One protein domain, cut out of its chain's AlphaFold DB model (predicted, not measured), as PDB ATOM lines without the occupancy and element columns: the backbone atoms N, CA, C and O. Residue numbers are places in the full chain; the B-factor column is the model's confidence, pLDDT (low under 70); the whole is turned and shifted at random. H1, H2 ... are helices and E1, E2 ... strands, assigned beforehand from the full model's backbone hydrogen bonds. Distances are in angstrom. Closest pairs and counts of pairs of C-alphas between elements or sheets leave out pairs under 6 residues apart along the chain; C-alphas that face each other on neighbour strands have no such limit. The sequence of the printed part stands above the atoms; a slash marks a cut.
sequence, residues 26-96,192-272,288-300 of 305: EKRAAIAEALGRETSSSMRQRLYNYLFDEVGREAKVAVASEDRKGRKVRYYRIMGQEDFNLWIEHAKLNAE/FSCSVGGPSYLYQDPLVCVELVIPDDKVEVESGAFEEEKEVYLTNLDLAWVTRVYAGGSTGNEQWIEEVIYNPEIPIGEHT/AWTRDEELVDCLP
ATOM      1  N   GLU A  26      55.000  44.331  37.101       67.50
ATOM      2  CA  GLU A  26      55.914  43.380  37.739       67.50
ATOM      3  C   GLU A  26      55.149  42.237  38.414       67.50
ATOM      4  O   GLU A  26      55.512  41.071  38.256       67.50
ATOM      5  N   LYS A  27      54.033  42.532  39.096       69.69
ATOM      6  CA  LYS A  27      53.160  41.485  39.654       69.69
ATOM      7  C   LYS A  27      52.495  40.632  38.578       69.69
ATOM      8  O   LYS A  27      52.388  39.421  38.766       69.69
ATOM      9  N   ARG A  28      52.060  41.232  37.463       75.44
ATOM     10  CA  ARG A  28      51.487  40.477  36.333       75.44
ATOM     11  C   ARG A  28      52.512  39.526  35.728       75.44
ATOM     12  O   ARG A  28      52.212  38.346  35.587       75.44
ATOM     13  N   ALA A  29      53.725  40.013  35.471       71.88
ATOM     14  CA  ALA A  29      54.817  39.200  34.948       71.88
ATOM     15  C   ALA A  29      55.197  38.056  35.904       71.88
ATOM     16  O   ALA A  29      55.314  36.914  35.476       71.88
ATOM     17  N   ALA A  30      55.308  38.324  37.210       73.69
ATOM     18  CA  ALA A  30      55.634  37.295  38.199       73.69
ATOM     19  C   ALA A  30      54.563  36.192  38.296       73.69
ATOM     20  O   ALA A  30      54.884  35.024  38.520       73.69
ATOM     21  N   ILE A  31      53.283  36.543  38.132       76.88
ATOM     22  CA  ILE A  31      52.194  35.561  38.159       76.88
ATOM     23  C   ILE A  31      52.098  34.803  36.835       76.88
ATOM     24  O   ILE A  31      51.916  33.590  36.877       76.88
ATOM     25  N   ALA A  32      52.282  35.465  35.690       75.44
ATOM     26  CA  ALA A  32      52.395  34.788  34.398       75.44
ATOM     27  C   ALA A  32      53.549  33.769  34.410       75.44
ATOM     28  O   ALA A  32      53.359  32.613  34.038       75.44
ATOM     29  N   GLU A  33      54.704  34.144  34.972       77.56
ATOM     30  CA  GLU A  33      55.836  33.236  35.165       77.56
ATOM     31  C   GLU A  33      55.473  32.057  36.083       77.56
ATOM     32  O   GLU A  33      55.794  30.907  35.784       77.56
ATOM     33  N   ALA A  34      54.782  32.312  37.200       79.69
ATOM     34  CA  ALA A  34      54.346  31.256  38.110       79.69
ATOM     35  C   ALA A  34      53.350  30.287  37.447       79.69
ATOM     36  O   ALA A  34      53.450  29.080  37.667       79.69
ATOM     37  N   LEU A  35      52.426  30.798  36.628       79.19
ATOM     38  CA  LEU A  35      51.447  30.015  35.867       79.19
ATOM     39  C   LEU A  35      52.083  29.232  34.709       79.19
ATOM     40  O   LEU A  35      51.582  28.165  34.361       79.19
ATOM     41  N   GLY A  36      53.170  29.744  34.125       68.44
ATOM     42  CA  GLY A  36      53.934  29.090  33.058       68.44
ATOM     43  C   GLY A  36      54.818  27.929  33.530       68.44
ATOM     44  O   GLY A  36      55.270  27.125  32.718       68.44
ATOM     45  N   ARG A  37      55.060  27.798  34.840       75.50
ATOM     46  CA  ARG A  37      55.701  26.607  35.427       75.50
ATOM     47  C   ARG A  37      54.687  25.457  35.501       75.50
ATOM     48  O   ARG A  37      53.489  25.715  35.590       75.50
ATOM     49  N   GLU A  38      55.150  24.199  35.512       68.00
ATOM     50  CA  GLU A  38      54.301  23.000  35.692       68.00
ATOM     51  C   GLU A  38      53.534  23.052  37.031       68.00
ATOM     52  O   GLU A  38      53.955  22.524  38.061       68.00
ATOM     53  N   THR A  39      52.399  23.744  37.023       75.94
ATOM     54  CA  THR A  39      51.535  23.990  38.174       75.94
ATOM     55  C   THR A  39      50.273  23.149  38.051       75.94
ATOM     56  O   THR A  39      49.707  22.997  36.968       75.94
ATOM     57  N   SER A  40      49.813  22.575  39.165       85.50
ATOM     58  CA  SER A  40      48.542  21.847  39.183       85.50
ATOM     59  C   SER A  40      47.373  22.796  38.903       85.50
ATOM     60  O   SER A  40      47.418  23.970  39.279       85.50
ATOM     61  N   SER A  41      46.282  22.279  38.335       82.69
ATOM     62  CA  SER A  41      45.033  23.031  38.138       82.69
ATOM     63  C   SER A  41      44.529  23.704  39.417       82.69
ATOM     64  O   SER A  41      44.140  24.867  39.400       82.69
ATOM     65  N   SER A  42      44.632  23.019  40.558       85.50
ATOM     66  CA  SER A  42      44.276  23.575  41.868       85.50
ATOM     67  C   SER A  42      45.145  24.766  42.287       85.50
ATOM     68  O   SER A  42      44.642  25.701  42.910       85.50
ATOM     69  N   MET A  43      46.439  24.760  41.953       86.88
ATOM     70  CA  MET A  43      47.331  25.888  42.226       86.88
ATOM     71  C   MET A  43      47.044  27.047  41.272       86.88
ATOM     72  O   MET A  43      46.944  28.188  41.724       86.88
ATOM     73  N   ARG A  44      46.830  26.754  39.982       88.44
ATOM     74  CA  ARG A  44      46.400  27.750  38.992       88.44
ATOM     75  C   ARG A  44      45.116  28.448  39.430       88.44
ATOM     76  O   ARG A  44      45.085  29.670  39.478       88.44
ATOM     77  N   GLN A  45      44.109  27.689  39.865       89.62
ATOM     78  CA  GLN A  45      42.847  28.250  40.352       89.62
ATOM     79  C   GLN A  45      43.050  29.204  41.535       89.62
ATOM     80  O   GLN A  45      42.428  30.259  41.594       89.62
ATOM     81  N   ARG A  46      43.952  28.879  42.472       87.62
ATOM     82  CA  ARG A  46      44.271  29.778  43.594       87.62
ATOM     83  C   ARG A  46      44.918  31.078  43.128       87.62
ATOM     84  O   ARG A  46      44.572  32.134  43.646       87.62
ATOM     85  N   LEU A  47      45.839  31.004  42.167       88.31
ATOM     86  CA  LEU A  47      46.467  32.188  41.579       88.31
ATOM     87  C   LEU A  47      45.438  33.044  40.834       88.31
ATOM     88  O   LEU A  47      45.435  34.260  40.998       88.31
ATOM     89  N   TYR A  48      44.513  32.428  40.101       89.06
ATOM     90  CA  TYR A  48      43.417  33.145  39.454       89.06
ATOM     91  C   TYR A  48      42.472  33.814  40.437       89.06
ATOM     92  O   TYR A  48      42.164  34.982  40.252       89.06
ATOM     93  N   ASN A  49      42.075  33.135  41.510       88.19
ATOM     94  CA  ASN A  49      41.221  33.736  42.535       88.19
ATOM     95  C   ASN A  49      41.917  34.898  43.262       88.19
ATOM     96  O   ASN A  49      41.251  35.776  43.797       88.19
ATOM     97  N   TYR A  50      43.251  34.902  43.295       85.38
ATOM     98  CA  TYR A  50      44.029  36.030  43.799       85.38
ATOM     99  C   TYR A  50      44.106  37.192  42.793       85.38
ATOM    100  O   TYR A  50      44.062  38.350  43.197       85.38
ATOM    101  N   LEU A  51      44.228  36.896  41.495       83.75
ATOM    102  CA  LEU A  51      44.235  37.892  40.413       83.75
ATOM    103  C   LEU A  51      42.867  38.555  40.206       83.75
ATOM    104  O   LEU A  51      42.777  39.758  39.969       83.75
ATOM    105  N   PHE A  52      41.817  37.744  40.255       89.06
ATOM    106  CA  PHE A  52      40.439  38.087  39.933       89.06
ATOM    107  C   PHE A  52      39.575  37.761  41.148       89.06
ATOM    108  O   PHE A  52      38.859  36.757  41.187       89.06
ATOM    109  N   ASP A  53      39.737  38.583  42.185       85.69
ATOM    110  CA  ASP A  53      39.051  38.388  43.454       85.69
ATOM    111  C   ASP A  53      37.536  38.631  43.353       85.69
ATOM    112  O   ASP A  53      37.028  39.273  42.428       85.69
ATOM    113  N   GLU A  54      36.807  38.097  44.334       88.62
ATOM    114  CA  GLU A  54      35.344  38.137  44.345       88.62
ATOM    115  C   GLU A  54      34.793  39.568  44.432       88.62
ATOM    116  O   GLU A  54      33.795  39.883  43.793       88.62
ATOM    117  N   VAL A  55      35.468  40.468  45.150       88.88
ATOM    118  CA  VAL A  55      35.016  41.861  45.307       88.88
ATOM    119  C   VAL A  55      35.109  42.604  43.972       88.88
ATOM    120  O   VAL A  55      34.191  43.325  43.578       88.88
ATOM    121  N   GLY A  56      36.212  42.416  43.245       87.50
ATOM    122  CA  GLY A  56      36.412  42.963  41.909       87.50
ATOM    123  C   GLY A  56      35.441  42.371  40.891       87.50
ATOM    124  O   GLY A  56      34.937  43.101  40.034       87.50
ATOM    125  N   ARG A  57      35.142  41.073  41.004       91.81
ATOM    126  CA  ARG A  57      34.114  40.400  40.204       91.81
ATOM    127  C   ARG A  57      32.736  41.015  40.430       91.81
ATOM    128  O   ARG A  57      32.123  41.465  39.464       91.81
ATOM    129  N   GLU A  58      32.274  41.090  41.676       92.06
ATOM    130  CA  GLU A  58      30.966  41.647  42.039       92.06
ATOM    131  C   GLU A  58      30.805  43.087  41.535       92.06
ATOM    132  O   GLU A  58      29.784  43.428  40.938       92.06
ATOM    133  N   ALA A  59      31.841  43.917  41.695       91.56
ATOM    134  CA  ALA A  59      31.827  45.300  41.226       91.56
ATOM    135  C   ALA A  59      31.658  45.413  39.699       91.56
ATOM    136  O   ALA A  59      30.929  46.287  39.229       91.56
ATOM    137  N   LYS A  60      32.304  44.534  38.921       92.94
ATOM    138  CA  LYS A  60      32.179  44.504  37.453       92.94
ATOM    139  C   LYS A  60      30.829  43.954  37.006       92.94
ATOM    140  O   LYS A  60      30.206  44.524  36.118       92.94
ATOM    141  N   VAL A  61      30.352  42.882  37.638       92.25
ATOM    142  CA  VAL A  61      29.047  42.279  37.324       92.25
ATOM    143  C   VAL A  61      27.905  43.252  37.633       92.25
ATOM    144  O   VAL A  61      26.962  43.353  36.854       92.25
ATOM    145  N   ALA A  62      28.000  44.027  38.717       92.31
ATOM    146  CA  ALA A  62      26.974  44.998  39.095       92.31
ATOM    147  C   ALA A  62      26.739  46.088  38.031       92.31
ATOM    148  O   ALA A  62      25.611  46.561  37.878       92.31
ATOM    149  N   VAL A  63      27.784  46.468  37.287       92.69
ATOM    150  CA  VAL A  63      27.716  47.486  36.222       92.69
ATOM    151  C   VAL A  63      27.530  46.899  34.823       92.69
ATOM    152  O   VAL A  63      27.466  47.661  33.863       92.69
ATOM    153  N   ALA A  64      27.441  45.572  34.691       92.88
ATOM    154  CA  ALA A  64      27.158  44.938  33.412       92.88
ATOM    155  C   ALA A  64      25.760  45.327  32.912       92.88
ATOM    156  O   ALA A  64      24.826  45.543  33.701       92.88
ATOM    157  N   SER A  65      25.617  45.385  31.592       92.75
ATOM    158  CA  SER A  65      24.319  45.539  30.948       92.75
ATOM    159  C   SER A  65      23.426  44.327  31.215       92.75
ATOM    160  O   SER A  65      23.894  43.233  31.552       92.75
ATOM    161  N   GLU A  66      22.122  44.544  31.102       91.94
ATOM    162  CA  GLU A  66      21.102  43.530  31.352       91.94
ATOM    163  C   GLU A  66      20.545  42.981  30.043       91.94
ATOM    164  O   GLU A  66      20.457  43.706  29.048       91.94
ATOM    165  N   ASP A  67      20.177  41.702  30.057       88.38
ATOM    166  CA  ASP A  67      19.410  41.070  28.989       88.38
ATOM    167  C   ASP A  67      17.918  41.443  29.070       88.38
ATOM    168  O   ASP A  67      17.472  42.176  29.960       88.38
ATOM    169  N   ARG A  68      17.104  40.924  28.144       85.56
ATOM    170  CA  ARG A  68      15.652  41.188  28.115       85.56
ATOM    171  C   ARG A  68      14.901  40.712  29.363       85.56
ATOM    172  O   ARG A  68      13.779  41.161  29.597       85.56
ATOM    173  N   LYS A  69      15.486  39.803  30.144       83.94
ATOM    174  CA  LYS A  69      14.919  39.266  31.387       83.94
ATOM    175  C   LYS A  69      15.447  39.996  32.632       83.94
ATOM    176  O   LYS A  69      15.040  39.654  33.738       83.94
ATOM    177  N   GLY A  70      16.299  41.012  32.471       87.12
ATOM    178  CA  GLY A  70      16.888  41.786  33.569       87.12
ATOM    179  C   GLY A  70      18.115  41.131  34.211       87.12
ATOM    180  O   GLY A  70      18.571  41.584  35.260       87.12
ATOM    181  N   ARG A  71      18.661  40.064  33.613       86.50
ATOM    182  CA  ARG A  71      19.838  39.346  34.127       86.50
ATOM    183  C   ARG A  71      21.111  40.024  33.638       86.50
ATOM    184  O   ARG A  71      21.179  40.483  32.500       86.50
ATOM    185  N   LYS A  72      22.153  40.058  34.473       89.94
ATOM    186  CA  LYS A  72      23.454  40.631  34.086       89.94
ATOM    187  C   LYS A  72      24.121  39.771  33.018       89.94
ATOM    188  O   LYS A  72      24.391  38.592  33.251       89.94
ATOM    189  N   VAL A  73      24.435  40.377  31.874       89.31
ATOM    190  CA  VAL A  73      25.071  39.678  30.755       89.31
ATOM    191  C   VAL A  73      26.529  39.376  31.081       89.31
ATOM    192  O   VAL A  73      27.281  40.241  31.536       89.31
ATOM    193  N   ARG A  74      26.929  38.127  30.830       89.88
ATOM    194  CA  ARG A  74      28.296  37.637  31.008       89.88
ATOM    195  C   ARG A  74      28.740  36.891  29.762       89.88
ATOM    196  O   ARG A  74      27.982  36.107  29.187       89.88
ATOM    197  N   TYR A  75      29.986  37.130  29.387       90.19
ATOM    198  CA  TYR A  75      30.628  36.519  28.237       90.19
ATOM    199  C   TYR A  75      31.682  35.534  28.709       90.19
ATOM    200  O   TYR A  75      32.325  35.744  29.736       90.19
ATOM    201  N   TYR A  76      31.878  34.473  27.941       89.06
ATOM    202  CA  TYR A  76      32.807  33.418  28.297       89.06
ATOM    203  C   TYR A  76      33.683  33.042  27.117       89.06
ATOM    204  O   TYR A  76      33.229  33.002  25.975       89.06
ATOM    205  N   ARG A  77      34.954  32.761  27.389       87.62
ATOM    206  CA  ARG A  77      35.903  32.314  26.371       87.62
ATOM    207  C   ARG A  77      36.744  31.171  26.899       87.62
ATOM    208  O   ARG A  77      37.383  31.309  27.940       87.62
ATOM    209  N   ILE A  78      36.782  30.075  26.147       86.25
ATOM    210  CA  ILE A  78      37.773  29.021  26.350       86.25
ATOM    211  C   ILE A  78      39.018  29.366  25.536       86.25
ATOM    212  O   ILE A  78      38.922  29.715  24.359       86.25
ATOM    213  N   MET A  79      40.191  29.259  26.150       86.06
ATOM    214  CA  MET A  79      41.467  29.415  25.450       86.06
ATOM    215  C   MET A  79      42.577  28.590  26.097       86.06
ATOM    216  O   MET A  79      42.419  28.085  27.212       86.06
ATOM    217  N   GLY A  80      43.693  28.427  25.384       85.88
ATOM    218  CA  GLY A  80      44.873  27.769  25.931       85.88
ATOM    219  C   GLY A  80      45.462  28.555  27.099       85.88
ATOM    220  O   GLY A  80      45.447  29.785  27.109       85.88
ATOM    221  N   GLN A  81      46.012  27.847  28.086       85.38
ATOM    222  CA  GLN A  81      46.731  28.455  29.207       85.38
ATOM    223  C   GLN A  81      47.864  29.379  28.740       85.38
ATOM    224  O   GLN A  81      48.081  30.426  29.342       85.38
ATOM    225  N   GLU A  82      48.586  29.001  27.684       82.38
ATOM    226  CA  GLU A  82      49.674  29.806  27.119       82.38
ATOM    227  C   GLU A  82      49.146  31.121  26.529       82.38
ATOM    228  O   GLU A  82      49.641  32.188  26.887       82.38
ATOM    229  N   ASP A  83      48.069  31.065  25.739       84.12
ATOM    230  CA  ASP A  83      47.383  32.250  25.206       84.12
ATOM    231  C   ASP A  83      46.886  33.172  26.328       84.12
ATOM    232  O   ASP A  83      46.965  34.399  26.236       84.12
ATOM    233  N   PHE A  84      46.377  32.584  27.415       87.75
ATOM    234  CA  PHE A  84      45.932  33.340  28.578       87.75
ATOM    235  C   PHE A  84      47.098  33.974  29.349       87.75
ATOM    236  O   PHE A  84      46.991  35.114  29.798       87.75
ATOM    237  N   ASN A  85      48.237  33.287  29.471       84.38
ATOM    238  CA  ASN A  85      49.440  33.854  30.086       84.38
ATOM    239  C   ASN A  85      49.959  35.052  29.283       84.38
ATOM    240  O   ASN A  85      50.222  36.103  29.868       84.38
ATOM    241  N   LEU A  86      50.000  34.937  27.950       80.12
ATOM    242  CA  LEU A  86      50.314  36.062  27.066       80.12
ATOM    243  C   LEU A  86      49.346  37.229  27.295       80.12
ATOM    244  O   LEU A  86      49.754  38.390  27.336       80.12
ATOM    245  N   TRP A  87      48.061  36.946  27.520       86.75
ATOM    246  CA  TRP A  87      47.103  37.992  27.863       86.75
ATOM    247  C   TRP A  87      47.451  38.720  29.160       86.75
ATOM    248  O   TRP A  87      47.444  39.954  29.197       86.75
ATOM    249  N   ILE A  88      47.780  37.980  30.220       85.38
ATOM    250  CA  ILE A  88      48.169  38.565  31.508       85.38
ATOM    251  C   ILE A  88      49.386  39.485  31.336       85.38
ATOM    252  O   ILE A  88      49.408  40.585  31.898       85.38
ATOM    253  N   GLU A  89      50.373  39.065  30.543       81.00
ATOM    254  CA  GLU A  89      51.592  39.834  30.275       81.00
ATOM    255  C   GLU A  89      51.300  41.135  29.519       81.00
ATOM    256  O   GLU A  89      51.755  42.211  29.920       81.00
ATOM    257  N   HIS A  90      50.490  41.062  28.462       80.44
ATOM    258  CA  HIS A  90      50.195  42.211  27.610       80.44
ATOM    259  C   HIS A  90      49.100  43.131  28.160       80.44
ATOM    260  O   HIS A  90      48.978  44.265  27.698       80.44
ATOM    261  N   ALA A  91      48.302  42.670  29.132       82.06
ATOM    262  CA  ALA A  91      47.089  43.298  29.678       82.06
ATOM    263  C   ALA A  91      45.974  43.576  28.652       82.06
ATOM    264  O   ALA A  91      44.802  43.638  29.008       82.06
ATOM    265  N   LYS A  92      46.309  43.706  27.373       83.50
ATOM    266  CA  LYS A  92      45.388  43.809  26.259       83.50
ATOM    267  C   LYS A  92      45.923  42.992  25.096       83.50
ATOM    268  O   LYS A  92      47.027  43.240  24.619       83.50
ATOM    269  N   LEU A  93      45.122  42.047  24.628       76.62
ATOM    270  CA  LEU A  93      45.403  41.293  23.416       76.62
ATOM    271  C   LEU A  93      44.529  41.807  22.292       76.62
ATOM    272  O   LEU A  93      43.308  41.833  22.405       76.62
ATOM    273  N   ASN A  94      45.146  42.149  21.173       75.62
ATOM    274  CA  ASN A  94      44.421  42.182  19.910       75.62
ATOM    275  C   ASN A  94      44.498  40.781  19.288       75.62
ATOM    276  O   ASN A  94      45.412  40.021  19.617       75.62
ATOM    277  N   ALA A  95      43.591  40.437  18.373       69.31
ATOM    278  CA  ALA A  95      43.642  39.144  17.672       69.31
ATOM    279  C   ALA A  95      45.000  38.881  16.990       69.31
ATOM    280  O   ALA A  95      45.421  37.735  16.852       69.31
ATOM    281  N   GLU A  96      45.707  39.953  16.636       61.66
ATOM    282  CA  GLU A  96      47.053  39.961  16.056       61.66
ATOM    283  C   GLU A  96      48.175  39.563  17.038       61.66
ATOM    284  O   GLU A  96      49.248  39.171  16.597       61.66
ATOM    285  N   PHE A 192      38.066  37.561  18.090       82.00
ATOM    286  CA  PHE A 192      37.850  36.618  19.171       82.00
ATOM    287  C   PHE A 192      36.359  36.308  19.286       82.00
ATOM    288  O   PHE A 192      35.559  37.238  19.347       82.00
ATOM    289  N   SER A 193      36.005  35.025  19.368       82.38
ATOM    290  CA  SER A 193      34.676  34.601  19.817       82.38
ATOM    291  C   SER A 193      34.575  34.553  21.332       82.38
ATOM    292  O   SER A 193      35.474  34.051  22.020       82.38
ATOM    293  N   CYS A 194      33.453  35.038  21.838       86.50
ATOM    294  CA  CYS A 194      33.018  34.828  23.205       86.50
ATOM    295  C   CYS A 194      31.581  34.323  23.192       86.50
ATOM    296  O   CYS A 194      30.732  34.911  22.532       86.50
ATOM    297  N   SER A 195      31.296  33.280  23.959       84.06
ATOM    298  CA  SER A 195      29.939  32.773  24.129       84.06
ATOM    299  C   SER A 195      29.206  33.613  25.165       84.06
ATOM    300  O   SER A 195      29.666  33.773  26.302       84.06
ATOM    301  N   VAL A 196      28.047  34.136  24.788       81.75
ATOM    302  CA  VAL A 196      27.075  34.686  25.724       81.75
ATOM    303  C   VAL A 196      26.422  33.513  26.411       81.75
ATOM    304  O   VAL A 196      25.788  32.669  25.783       81.75
ATOM    305  N   GLY A 197      26.595  33.440  27.719       68.06
ATOM    306  CA  GLY A 197      26.029  32.321  28.437       68.06
ATOM    307  C   GLY A 197      26.833  31.007  28.340       68.06
ATOM    308  O   GLY A 197      26.278  29.915  28.423       68.06
ATOM    309  N   GLY A 198      28.156  31.107  28.264       67.44
ATOM    310  CA  GLY A 198      29.050  30.002  28.610       67.44
ATOM    311  C   GLY A 198      29.327  29.026  27.462       67.44
ATOM    312  O   GLY A 198      28.556  28.940  26.511       67.44
ATOM    313  N   PRO A 199      30.454  28.298  27.516       62.69
ATOM    314  CA  PRO A 199      30.807  27.315  26.499       62.69
ATOM    315  C   PRO A 199      29.960  26.036  26.559       62.69
ATOM    316  O   PRO A 199      29.503  25.606  27.618       62.69
ATOM    317  N   SER A 200      29.856  25.371  25.406       55.03
ATOM    318  CA  SER A 200      29.070  24.151  25.162       55.03
ATOM    319  C   SER A 200      29.713  22.843  25.650       55.03
ATOM    320  O   SER A 200      29.154  21.763  25.450       55.03
ATOM    321  N   TYR A 201      30.893  22.898  26.276       61.69
ATOM    322  CA  TYR A 201      31.608  21.716  26.757       61.69
ATOM    323  C   TYR A 201      32.480  22.008  27.983       61.69
ATOM    324  O   TYR A 201      32.974  23.118  28.182       61.69
ATOM    325  N   LEU A 202      32.706  20.970  28.794       71.06
ATOM    326  CA  LEU A 202      33.701  21.003  29.865       71.06
ATOM    327  C   LEU A 202      35.101  21.055  29.257       71.06
ATOM    328  O   LEU A 202      35.466  20.214  28.434       71.06
ATOM    329  N   TYR A 203      35.903  22.015  29.692       73.94
ATOM    330  CA  TYR A 203      37.272  22.181  29.229       73.94
ATOM    331  C   TYR A 203      38.227  21.389  30.129       73.94
ATOM    332  O   TYR A 203      38.033  21.217  31.336       73.94
ATOM    333  N   GLN A 204      39.267  20.836  29.517       81.12
ATOM    334  CA  GLN A 204      40.282  20.043  30.203       81.12
ATOM    335  C   GLN A 204      41.607  20.784  30.178       81.12
ATOM    336  O   GLN A 204      41.834  21.619  29.305       81.12
ATOM    337  N   ASP A 205      42.491  20.470  31.121       78.38
ATOM    338  CA  ASP A 205      43.852  20.997  31.091       78.38
ATOM    339  C   ASP A 205      44.521  20.716  29.728       78.38
ATOM    340  O   ASP A 205      44.382  19.606  29.208       78.38
ATOM    341  N   PRO A 206      45.257  21.684  29.148       82.19
ATOM    342  CA  PRO A 206      45.658  22.981  29.704       82.19
ATOM    343  C   PRO A 206      44.737  24.149  29.288       82.19
ATOM    344  O   PRO A 206      45.208  25.266  29.111       82.19
ATOM    345  N   LEU A 207      43.446  23.926  29.055       87.06
ATOM    346  CA  LEU A 207      42.512  25.001  28.719       87.06
ATOM    347  C   LEU A 207      42.012  25.719  29.977       87.06
ATOM    348  O   LEU A 207      41.889  25.122  31.046       87.06
ATOM    349  N   VAL A 208      41.668  26.994  29.824       90.12
ATOM    350  CA  VAL A 208      40.974  27.797  30.837       90.12
ATOM    351  C   VAL A 208      39.665  28.331  30.274       90.12
ATOM    352  O   VAL A 208      39.580  28.606  29.079       90.12
ATOM    353  N   CYS A 209      38.668  28.516  31.139       91.25
ATOM    354  CA  CYS A 209      37.477  29.302  30.829       91.25
ATOM    355  C   CYS A 209      37.569  30.657  31.530       91.25
ATOM    356  O   CYS A 209      37.802  30.727  32.737       91.25
ATOM    357  N   VAL A 210      37.398  31.731  30.769       92.62
ATOM    358  CA  VAL A 210      37.476  33.112  31.244       92.62
ATOM    359  C   VAL A 210      36.075  33.715  31.216       92.62
ATOM    360  O   VAL A 210      35.464  33.761  30.152       92.62
ATOM    361  N   GLU A 211      35.579  34.174  32.364       93.44
ATOM    362  CA  GLU A 211      34.360  34.986  32.490       93.44
ATOM    363  C   GLU A 211      34.713  36.466  32.314       93.44
ATOM    364  O   GLU A 211      35.702  36.966  32.863       93.44
ATOM    365  N   LEU A 212      33.889  37.164  31.540       94.06
ATOM    366  CA  LEU A 212      34.105  38.532  31.100       94.06
ATOM    367  C   LEU A 212      32.822  39.353  31.247       94.06
ATOM    368  O   LEU A 212      31.728  38.900  30.901       94.06
ATOM    369  N   VAL A 213      32.984  40.607  31.662       94.06
ATOM    370  CA  VAL A 213      31.986  41.668  31.479       94.06
ATOM    371  C   VAL A 213      32.560  42.654  30.477       94.06
ATOM    372  O   VAL A 213      33.542  43.344  30.756       94.06
ATOM    373  N   ILE A 214      31.960  42.684  29.292       93.94
ATOM    374  CA  ILE A 214      32.471  43.418  28.138       93.94
ATOM    375  C   ILE A 214      31.569  44.630  27.900       93.94
ATOM    376  O   ILE A 214      30.351  44.460  27.893       93.94
ATOM    377  N   PRO A 215      32.128  45.838  27.703       92.75
ATOM    378  CA  PRO A 215      31.334  46.995  27.312       92.75
ATOM    379  C   PRO A 215      30.612  46.752  25.982       92.75
ATOM    380  O   PRO A 215      31.233  46.294  25.022       92.75
ATOM    381  N   ASP A 216      29.329  47.105  25.917       91.62
ATOM    382  CA  ASP A 216      28.468  46.843  24.755       91.62
ATOM    383  C   ASP A 216      29.059  47.405  23.447       91.62
ATOM    384  O   ASP A 216      29.040  46.742  22.417       91.62
ATOM    385  N   ASP A 217      29.706  48.576  23.492       89.94
ATOM    386  CA  ASP A 217      30.339  49.214  22.325       89.94
ATOM    387  C   ASP A 217      31.571  48.465  21.778       89.94
ATOM    388  O   ASP A 217      32.157  48.873  20.770       89.94
ATOM    389  N   LYS A 218      32.012  47.403  22.459       91.38
ATOM    390  CA  LYS A 218      33.102  46.516  22.029       91.38
ATOM    391  C   LYS A 218      32.606  45.200  21.451       91.38
ATOM    392  O   LYS A 218      33.422  44.477  20.883       91.38
ATOM    393  N   VAL A 219      31.318  44.906  21.602       89.44
ATOM    394  CA  VAL A 219      30.691  43.666  21.160       89.44
ATOM    395  C   VAL A 219      30.140  43.858  19.754       89.44
ATOM    396  O   VAL A 219      29.369  44.776  19.491       89.44
ATOM    397  N   GLU A 220      30.528  42.973  18.842       85.62
ATOM    398  CA  GLU A 220      29.955  42.904  17.503       85.62
ATOM    399  C   GLU A 220      29.041  41.677  17.400       85.62
ATOM    400  O   GLU A 220      29.472  40.542  17.619       85.62
ATOM    401  N   VAL A 221      27.777  41.915  17.043       77.94
ATOM    402  CA  VAL A 221      26.772  40.875  16.790       77.94
ATOM    403  C   VAL A 221      26.592  40.736  15.281       77.94
ATOM    404  O   VAL A 221      26.476  41.729  14.565       77.94
ATOM    405  N   GLU A 222      26.597  39.503  14.786       66.44
ATOM    406  CA  GLU A 222      26.419  39.208  13.366       66.44
ATOM    407  C   GLU A 222      24.972  38.823  13.062       66.44
ATOM    408  O   GLU A 222      24.351  38.069  13.814       66.44
ATOM    409  N   SER A 223      24.443  39.267  11.917       53.62
ATOM    410  CA  SER A 223      23.161  38.759  11.427       53.62
ATOM    411  C   SER A 223      23.287  37.263  11.111       53.62
ATOM    412  O   SER A 223      23.984  36.865  10.174       53.62
ATOM    413  N   GLY A 224      22.639  36.419  11.917       52.91
ATOM    414  CA  GLY A 224      22.754  34.964  11.815       52.91
ATOM    415  C   GLY A 224      24.042  34.407  12.419       52.91
ATOM    416  O   GLY A 224      24.642  33.505  11.822       52.91
ATOM    417  N   ALA A 225      24.488  34.973  13.549       57.53
ATOM    418  CA  ALA A 225      25.455  34.353  14.453       57.53
ATOM    419  C   ALA A 225      25.106  32.876  14.724       57.53
ATOM    420  O   ALA A 225      23.972  32.442  14.502       57.53
ATOM    421  N   PHE A 226      26.082  32.085  15.180       57.16
ATOM    422  CA  PHE A 226      25.817  30.709  15.593       57.16
ATOM    423  C   PHE A 226      24.924  30.720  16.833       57.16
ATOM    424  O   PHE A 226      25.414  30.697  17.956       57.16
ATOM    425  N   GLU A 227      23.610  30.742  16.619       61.25
ATOM    426  CA  GLU A 227      22.590  30.592  17.662       61.25
ATOM    427  C   GLU A 227      22.886  29.363  18.539       61.25
ATOM    428  O   GLU A 227      22.685  29.398  19.746       61.25
ATOM    429  N   GLU A 228      23.464  28.307  17.947       57.62
ATOM    430  CA  GLU A 228      23.860  27.079  18.646       57.62
ATOM    431  C   GLU A 228      25.015  27.249  19.648       57.62
ATOM    432  O   GLU A 228      25.126  26.439  20.568       57.62
ATOM    433  N   GLU A 229      25.878  28.257  19.482       57.53
ATOM    434  CA  GLU A 229      27.043  28.521  20.349       57.53
ATOM    435  C   GLU A 229      26.981  29.897  21.035       57.53
ATOM    436  O   GLU A 229      27.847  30.237  21.847       57.53
ATOM    437  N   LYS A 230      25.932  30.672  20.729       75.75
ATOM    438  CA  LYS A 230      25.635  32.002  21.272       75.75
ATOM    439  C   LYS A 230      26.837  32.941  21.239       75.75
ATOM    440  O   LYS A 230      27.108  33.663  22.198       75.75
ATOM    441  N   GLU A 231      27.595  32.906  20.150       79.31
ATOM    442  CA  GLU A 231      28.846  33.648  20.059       79.31
ATOM    443  C   GLU A 231      28.647  35.106  19.647       79.31
ATOM    444  O   GLU A 231      27.862  35.433  18.755       79.31
ATOM    445  N   VAL A 232      29.445  35.972  20.260       83.25
ATOM    446  CA  VAL A 232      29.693  37.344  19.824       83.25
ATOM    447  C   VAL A 232      31.160  37.531  19.469       83.25
ATOM    448  O   VAL A 232      32.031  36.794  19.943       83.25
ATOM    449  N   TYR A 233      31.436  38.559  18.673       85.06
ATOM    450  CA  TYR A 233      32.771  38.831  18.161       85.06
ATOM    451  C   TYR A 233      33.385  40.077  18.785       85.06
ATOM    452  O   TYR A 233      32.714  41.078  19.035       85.06
ATOM    453  N   LEU A 234      34.699  40.017  19.004       85.69
ATOM    454  CA  LEU A 234      35.507  41.105  19.549       85.69
ATOM    455  C   LEU A 234      36.793  41.244  18.742       85.69
ATOM    456  O   LEU A 234      37.398  40.253  18.348       85.69
ATOM    457  N   THR A 235      37.284  42.464  18.563       79.38
ATOM    458  CA  THR A 235      38.587  42.711  17.911       79.38
ATOM    459  C   THR A 235      39.768  42.660  18.886       79.38
ATOM    460  O   THR A 235      40.924  42.501  18.489       79.38
ATOM    461  N   ASN A 236      39.488  42.814  20.181       86.62
ATOM    462  CA  ASN A 236      40.477  42.795  21.248       86.62
ATOM    463  C   ASN A 236      39.874  42.257  22.548       86.62
ATOM    464  O   ASN A 236      38.659  42.224  22.709       86.62
ATOM    465  N   LEU A 237      40.749  41.856  23.460       88.62
ATOM    466  CA  LEU A 237      40.460  41.348  24.788       88.62
ATOM    467  C   LEU A 237      41.258  42.179  25.799       88.62
ATOM    468  O   LEU A 237      42.491  42.150  25.807       88.62
ATOM    469  N   ASP A 238      40.570  42.947  26.640       91.81
ATOM    470  CA  ASP A 238      41.188  43.724  27.717       91.81
ATOM    471  C   ASP A 238      41.100  42.947  29.034       91.81
ATOM    472  O   ASP A 238      40.018  42.533  29.452       91.81
ATOM    473  N   LEU A 239      42.233  42.751  29.709       89.75
ATOM    474  CA  LEU A 239      42.301  42.025  30.978       89.75
ATOM    475  C   LEU A 239      41.440  42.707  32.055       89.75
ATOM    476  O   LEU A 239      40.990  42.061  33.000       89.75
ATOM    477  N   ALA A 240      41.159  44.007  31.902       91.06
ATOM    478  CA  ALA A 240      40.236  44.732  32.765       91.06
ATOM    479  C   ALA A 240      38.809  44.152  32.741       91.06
ATOM    480  O   ALA A 240      38.115  44.243  33.758       91.06
ATOM    481  N   TRP A 241      38.387  43.532  31.637       94.12
ATOM    482  CA  TRP A 241      37.057  42.933  31.475       94.12
ATOM    483  C   TRP A 241      36.916  41.582  32.175       94.12
ATOM    484  O   TRP A 241      35.796  41.150  32.436       94.12
ATOM    485  N   VAL A 242      38.030  40.921  32.514       94.12
ATOM    486  CA  VAL A 242      38.018  39.615  33.186       94.12
ATOM    487  C   VAL A 242      37.434  39.754  34.585       94.12
ATOM    488  O   VAL A 242      37.901  40.559  35.400       94.12
ATOM    489  N   THR A 243      36.415  38.955  34.875       93.56
ATOM    490  CA  THR A 243      35.789  38.869  36.198       93.56
ATOM    491  C   THR A 243      36.200  37.607  36.937       93.56
ATOM    492  O   THR A 243      36.403  37.657  38.146       93.56
ATOM    493  N   ARG A 244      36.359  36.484  36.230       93.38
ATOM    494  CA  ARG A 244      36.719  35.187  36.812       93.38
ATOM    495  C   ARG A 244      37.482  34.348  35.798       93.38
ATOM    496  O   ARG A 244      37.274  34.473  34.595       93.38
ATOM    497  N   VAL A 245      38.345  33.465  36.286       93.12
ATOM    498  CA  VAL A 245      39.010  32.453  35.461       93.12
ATOM    499  C   VAL A 245      38.887  31.115  36.155       93.12
ATOM    500  O   VAL A 245      39.139  31.001  37.356       93.12
ATOM    501  N   TYR A 246      38.528  30.104  35.384       91.44
ATOM    502  CA  TYR A 246      38.394  28.737  35.833       91.44
ATOM    503  C   TYR A 246      39.477  27.895  35.152       91.44
ATOM    504  O   TYR A 246      39.528  27.790  33.924       91.44
ATOM    505  N   ALA A 247      40.371  27.315  35.949       90.12
ATOM    506  CA  ALA A 247      41.425  26.438  35.460       90.12
ATOM    507  C   ALA A 247      40.832  25.115  34.955       90.12
ATOM    508  O   ALA A 247      39.917  24.573  35.568       90.12
ATOM    509  N   GLY A 248      41.352  24.566  33.858       84.12
ATOM    510  CA  GLY A 248      40.972  23.230  33.404       84.12
ATOM    511  C   GLY A 248      41.180  22.153  34.477       84.12
ATOM    512  O   GLY A 248      41.903  22.332  35.458       84.12
ATOM    513  N   GLY A 249      40.513  21.012  34.305       83.31
ATOM    514  CA  GLY A 249      40.577  19.888  35.247       83.31
ATOM    515  C   GLY A 249      39.409  19.847  36.236       83.31
ATOM    516  O   GLY A 249      38.461  20.620  36.131       83.31
ATOM    517  N   SER A 250      39.431  18.895  37.175       81.06
ATOM    518  CA  SER A 250      38.264  18.600  38.025       81.06
ATOM    519  C   SER A 250      37.818  19.801  38.859       81.06
ATOM    520  O   SER A 250      36.657  20.177  38.794       81.06
ATOM    521  N   THR A 251      38.741  20.455  39.569       82.31
ATOM    522  CA  THR A 251      38.411  21.557  40.485       82.31
ATOM    523  C   THR A 251      37.792  22.761  39.777       82.31
ATOM    524  O   THR A 251      36.827  23.325  40.281       82.31
ATOM    525  N   GLY A 252      38.329  23.185  38.630       83.88
ATOM    526  CA  GLY A 252      37.750  24.331  37.932       83.88
ATOM    527  C   GLY A 252      36.467  23.981  37.184       83.88
ATOM    528  O   GLY A 252      35.582  24.825  37.126       83.88
ATOM    529  N   ASN A 253      36.308  22.740  36.705       82.94
ATOM    530  CA  ASN A 253      35.028  22.270  36.170       82.94
ATOM    531  C   ASN A 253      33.943  22.206  37.257       82.94
ATOM    532  O   ASN A 253      32.818  22.620  37.005       82.94
ATOM    533  N   GLU A 254      34.268  21.736  38.465       83.25
ATOM    534  CA  GLU A 254      33.348  21.739  39.614       83.25
ATOM    535  C   GLU A 254      32.890  23.167  39.947       83.25
ATOM    536  O   GLU A 254      31.691  23.425  40.008       83.25
ATOM    537  N   GLN A 255      33.827  24.115  40.059       85.75
ATOM    538  CA  GLN A 255      33.501  25.525  40.315       85.75
ATOM    539  C   GLN A 255      32.671  26.155  39.193       85.75
ATOM    540  O   GLN A 255      31.720  26.880  39.468       85.75
ATOM    541  N   TRP A 256      33.011  25.875  37.933       84.94
ATOM    542  CA  TRP A 256      32.248  26.333  36.772       84.94
ATOM    543  C   TRP A 256      30.798  25.836  36.815       84.94
ATOM    544  O   TRP A 256      29.858  26.613  36.647       84.94
ATOM    545  N   ILE A 257      30.613  24.542  37.085       80.38
ATOM    546  CA  ILE A 257      29.292  23.924  37.205       80.38
ATOM    547  C   ILE A 257      28.486  24.575  38.330       80.38
ATOM    548  O   ILE A 257      27.335  24.957  38.125       80.38
ATOM    549  N   GLU A 258      29.085  24.742  39.503       80.81
ATOM    550  CA  GLU A 258      28.386  25.293  40.662       80.81
ATOM    551  C   GLU A 258      28.034  26.778  40.502       80.81
ATOM    552  O   GLU A 258      26.903  27.174  40.784       80.81
ATOM    553  N   GLU A 259      28.975  27.607  40.053       84.12
ATOM    554  CA  GLU A 259      28.795  29.062  40.024       84.12
ATOM    555  C   GLU A 259      28.061  29.572  38.787       84.12
ATOM    556  O   GLU A 259      27.461  30.653  38.849       84.12
ATOM    557  N   VAL A 260      28.169  28.849  37.668       81.06
ATOM    558  CA  VAL A 260      27.666  29.311  36.374       81.06
ATOM    559  C   VAL A 260      26.468  28.506  35.910       81.06
ATOM    560  O   VAL A 260      25.411  29.078  35.656       81.06
ATOM    561  N   ILE A 261      26.604  27.182  35.840       75.19
ATOM    562  CA  ILE A 261      25.551  26.320  35.289       75.19
ATOM    563  C   ILE A 261      24.340  26.264  36.227       75.19
ATOM    564  O   ILE A 261      23.202  26.348  35.772       75.19
ATOM    565  N   TYR A 262      24.560  26.169  37.537       75.56
ATOM    566  CA  TYR A 262      23.468  26.100  38.513       75.56
ATOM    567  C   TYR A 262      22.952  27.463  38.997       75.56
ATOM    568  O   TYR A 262      22.110  27.504  39.896       75.56
ATOM    569  N   ASN A 263      23.419  28.575  38.423       76.06
ATOM    570  CA  ASN A 263      23.073  29.916  38.890       76.06
ATOM    571  C   ASN A 263      21.973  30.579  38.041       76.06
ATOM    572  O   ASN A 263      22.269  31.051  36.942       76.06
ATOM    573  N   PRO A 264      20.739  30.716  38.562       71.19
ATOM    574  CA  PRO A 264      19.598  31.226  37.802       71.19
ATOM    575  C   PRO A 264      19.707  32.690  37.365       71.19
ATOM    576  O   PRO A 264      19.025  33.092  36.427       71.19
ATOM    577  N   GLU A 265      20.580  33.476  37.997       72.94
ATOM    578  CA  GLU A 265      20.776  34.900  37.692       72.94
ATOM    579  C   GLU A 265      21.682  35.141  36.479       72.94
ATOM    580  O   GLU A 265      21.880  36.278  36.046       72.94
ATOM    581  N   ILE A 266      22.290  34.086  35.941       72.19
ATOM    582  CA  ILE A 266      23.097  34.163  34.728       72.19
ATOM    583  C   ILE A 266      22.180  33.801  33.559       72.19
ATOM    584  O   ILE A 266      21.362  32.896  33.723       72.19
ATOM    585  N   PRO A 267      22.315  34.427  32.370       61.47
ATOM    586  CA  PRO A 267      21.476  34.132  31.206       61.47
ATOM    587  C   PRO A 267      21.315  32.642  30.838       61.47
ATOM    588  O   PRO A 267      20.380  32.250  30.156       61.47
ATOM    589  N   ILE A 268      22.210  31.807  31.356       58.97
ATOM    590  CA  ILE A 268      22.305  30.355  31.209       58.97
ATOM    591  C   ILE A 268      21.423  29.593  32.203       58.97
ATOM    592  O   ILE A 268      20.960  28.496  31.907       58.97
ATOM    593  N   GLY A 269      21.233  30.116  33.415       49.75
ATOM    594  CA  GLY A 269      20.884  29.288  34.567       49.75
ATOM    595  C   GLY A 269      19.405  29.202  34.912       49.75
ATOM    596  O   GLY A 269      19.060  28.569  35.910       49.75
ATOM    597  N   GLU A 270      18.507  29.796  34.124       43.56
ATOM    598  CA  GLU A 270      17.071  29.706  34.419       43.56
ATOM    599  C   GLU A 270      16.379  28.484  33.774       43.56
ATOM    600  O   GLU A 270      15.253  28.148  34.145       43.56
ATOM    601  N   HIS A 271      17.040  27.736  32.875       44.31
ATOM    602  CA  HIS A 271      16.382  26.657  32.129       44.31
ATOM    603  C   HIS A 271      16.821  25.215  32.471       44.31
ATOM    604  O   HIS A 271      17.752  24.634  31.929       44.31
ATOM    605  N   THR A 272      15.934  24.591  33.264       40.28
ATOM    606  CA  THR A 272      15.477  23.181  33.228       40.28
ATOM    607  C   THR A 272      16.293  22.058  33.889       40.28
ATOM    608  O   THR A 272      16.400  20.952  33.362       40.28
ATOM    609  N   ALA A 288      22.854  20.061  25.676       46.28
ATOM    610  CA  ALA A 288      21.454  20.484  25.572       46.28
ATOM    611  C   ALA A 288      21.253  21.956  25.990       46.28
ATOM    612  O   ALA A 288      20.257  22.567  25.609       46.28
ATOM    613  N   TRP A 289      22.204  22.534  26.734       51.59
ATOM    614  CA  TRP A 289      22.115  23.868  27.344       51.59
ATOM    615  C   TRP A 289      22.232  25.035  26.356       51.59
ATOM    616  O   TRP A 289      21.836  26.153  26.680       51.59
ATOM    617  N   THR A 290      22.734  24.799  25.142       51.81
ATOM    618  CA  THR A 290      22.965  25.873  24.166       51.81
ATOM    619  C   THR A 290      21.803  26.127  23.206       51.81
ATOM    620  O   THR A 290      21.853  27.087  22.447       51.81
ATOM    621  N   ARG A 291      20.744  25.305  23.233       51.75
ATOM    622  CA  ARG A 291      19.744  25.261  22.148       51.75
ATOM    623  C   ARG A 291      18.408  25.947  22.431       51.75
ATOM    624  O   ARG A 291      17.668  26.192  21.485       51.75
ATOM    625  N   ASP A 292      18.087  26.223  23.694       57.91
ATOM    626  CA  ASP A 292      16.701  26.532  24.080       57.91
ATOM    627  C   ASP A 292      16.388  28.038  24.233       57.91
ATOM    628  O   ASP A 292      15.217  28.406  24.156       57.91
ATOM    629  N   GLU A 293      17.387  28.915  24.412       70.56
ATOM    630  CA  GLU A 293      17.180  30.381  24.349       70.56
ATOM    631  C   GLU A 293      17.865  30.948  23.104       70.56
ATOM    632  O   GLU A 293      19.015  30.597  22.843       70.56
ATOM    633  N   GLU A 294      17.186  31.836  22.378       75.44
ATOM    634  CA  GLU A 294      17.764  32.568  21.246       75.44
ATOM    635  C   GLU A 294      18.872  33.514  21.740       75.44
ATOM    636  O   GLU A 294      18.746  34.134  22.800       75.44
ATOM    637  N   LEU A 295      19.953  33.672  20.971       79.06
ATOM    638  CA  LEU A 295      21.064  34.576  21.289       79.06
ATOM    639  C   LEU A 295      20.559  35.997  21.566       79.06
ATOM    640  O   LEU A 295      21.023  36.646  22.503       79.06
ATOM    641  N   VAL A 296      19.569  36.458  20.798       79.69
ATOM    642  CA  VAL A 296      18.942  37.780  20.951       79.69
ATOM    643  C   VAL A 296      18.369  38.020  22.353       79.69
ATOM    644  O   VAL A 296      18.331  39.158  22.811       79.69
ATOM    645  N   ASP A 297      17.948  36.968  23.054       80.62
ATOM    646  CA  ASP A 297      17.388  37.075  24.401       80.62
ATOM    647  C   ASP A 297      18.464  37.043  25.494       80.62
ATOM    648  O   ASP A 297      18.181  37.418  26.632       80.62
ATOM    649  N   CYS A 298      19.690  36.638  25.152       82.06
ATOM    650  CA  CYS A 298      20.837  36.613  26.056       82.06
ATOM    651  C   CYS A 298      21.749  37.848  25.902       82.06
ATOM    652  O   CYS A 298      22.607  38.085  26.754       82.06
ATOM    653  N   LEU A 299      21.599  38.618  24.818       87.12
ATOM    654  CA  LEU A 299      22.380  39.829  24.558       87.12
ATOM    655  C   LEU A 299      21.935  41.011  25.438       87.12
ATOM    656  O   LEU A 299      20.770  41.082  25.839       87.12
ATOM    657  N   PRO A 300      22.829  41.986  25.692       89.69
ATOM    658  CA  PRO A 300      22.462  43.254  26.305       89.69
ATOM    659  C   PRO A 300      21.329  43.927  25.539       89.69
ATOM    660  O   PRO A 300      21.404  44.041  24.317       89.69
TER     661      PRO A 300
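AT A GLANCE: This is residues 26 to 96, 192 to 272 and 288 to 300 of the 305 residues of an uncharacterized protein of Candidatus Pacebacteria bacterium CG2_30_36_39 (UniProt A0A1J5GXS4). A strongly twisted sheet of five strands, E5 E3 E1 E4 E7, runs through the middle, and helices pack round its E4 and E7 side: H2 and H4 over one face, H5 over the other, and H3 on edge strand E7. H1 packs outside H4 at one end of the long axis, the short H6 only grazes the sheet at the other end, and E5 turns sharply into a small second sheet, E2 and E6. The printed part has 165 residues, with six named helices and seven named strands in the order H1 H2 H3 E1 H4 E2 E3 E4 E5 E6 E7 H5 H6; both sheets are antiparallel and the class is mixed. It is compact, with a radius of gyration of the C-alphas of 15.2 A and spans of 41 by 32 by 27 A.

IN THESE COORDINATES: H1, residues 26 to 36, begins with C-alpha 26 at (55.914, 43.380, 37.739) and is 15.2 A long. H2 is 41 to 51, 15.1 A, and H3 is 54 to 62. E1, 75 to 80, 16.9 A, is followed by H4, 81 to 90, 14.3 A, and E2, 92 to 94. After a cut come E3, 192 to 196, E4, 207 to 212, 16.1 A, E5, 231 to 234, E6, 236 to 238, and E7, 242 to 247, 13.8 A. H5, 250 to 261, is 15.1 A; H6, 295 to 298, ends with C-alpha 298 at (20.837, 36.613, 26.056).

HOW THE PARTS SIT: In the large sheet these backbone pairs are within hydrogen-bond range: N 77 and O 210 between neighbours E1 and E4, 3.0 A; N 211 and O 244 between E4 and E7, 2.8 A; N 195 and O 76 between E3 and E1, 2.8 A; and N 194 and O 232 between E5 and E3, 2.9 A. E5 runs on into E6 at 85 degrees, and N 93 of E2 is 2.9 A from O 237 of E6. H2 runs along E7 at a height over the sheet of 6.8 A; H4, on the same face, stands up from the sheet. H5, on the opposite face, has a height over the sheet of 9.2 A. H1 touches H4, C-alphas of Ala 32 and Asn 85 closest at 5.3 A, at a shallow tilt of 11 degrees, opposite ways. H1 and H2 form a helical hairpin and only just touch, with 3 pairs of C-alphas within 8 A, the closest those of Leu 35 and Arg 44, 6.4 A. Every O i to N i+4 pair is within hydrogen-bond range in H1 to H5; H6 is too short for one.

THE WHOLE: The C-alphas farthest apart, of Glu 26 and Thr 272, are 45.4 A apart. Residues 97 to 191 and 273 to 287 are not printed, with gaps of 10.3 A and 10.1 A between C-alphas. The links H3 to E1 and E4 to E5 are long. Mean pLDDT of the printed part is 80.0; 30 residues are under 70, among them 222 to 229 and 267 to 272.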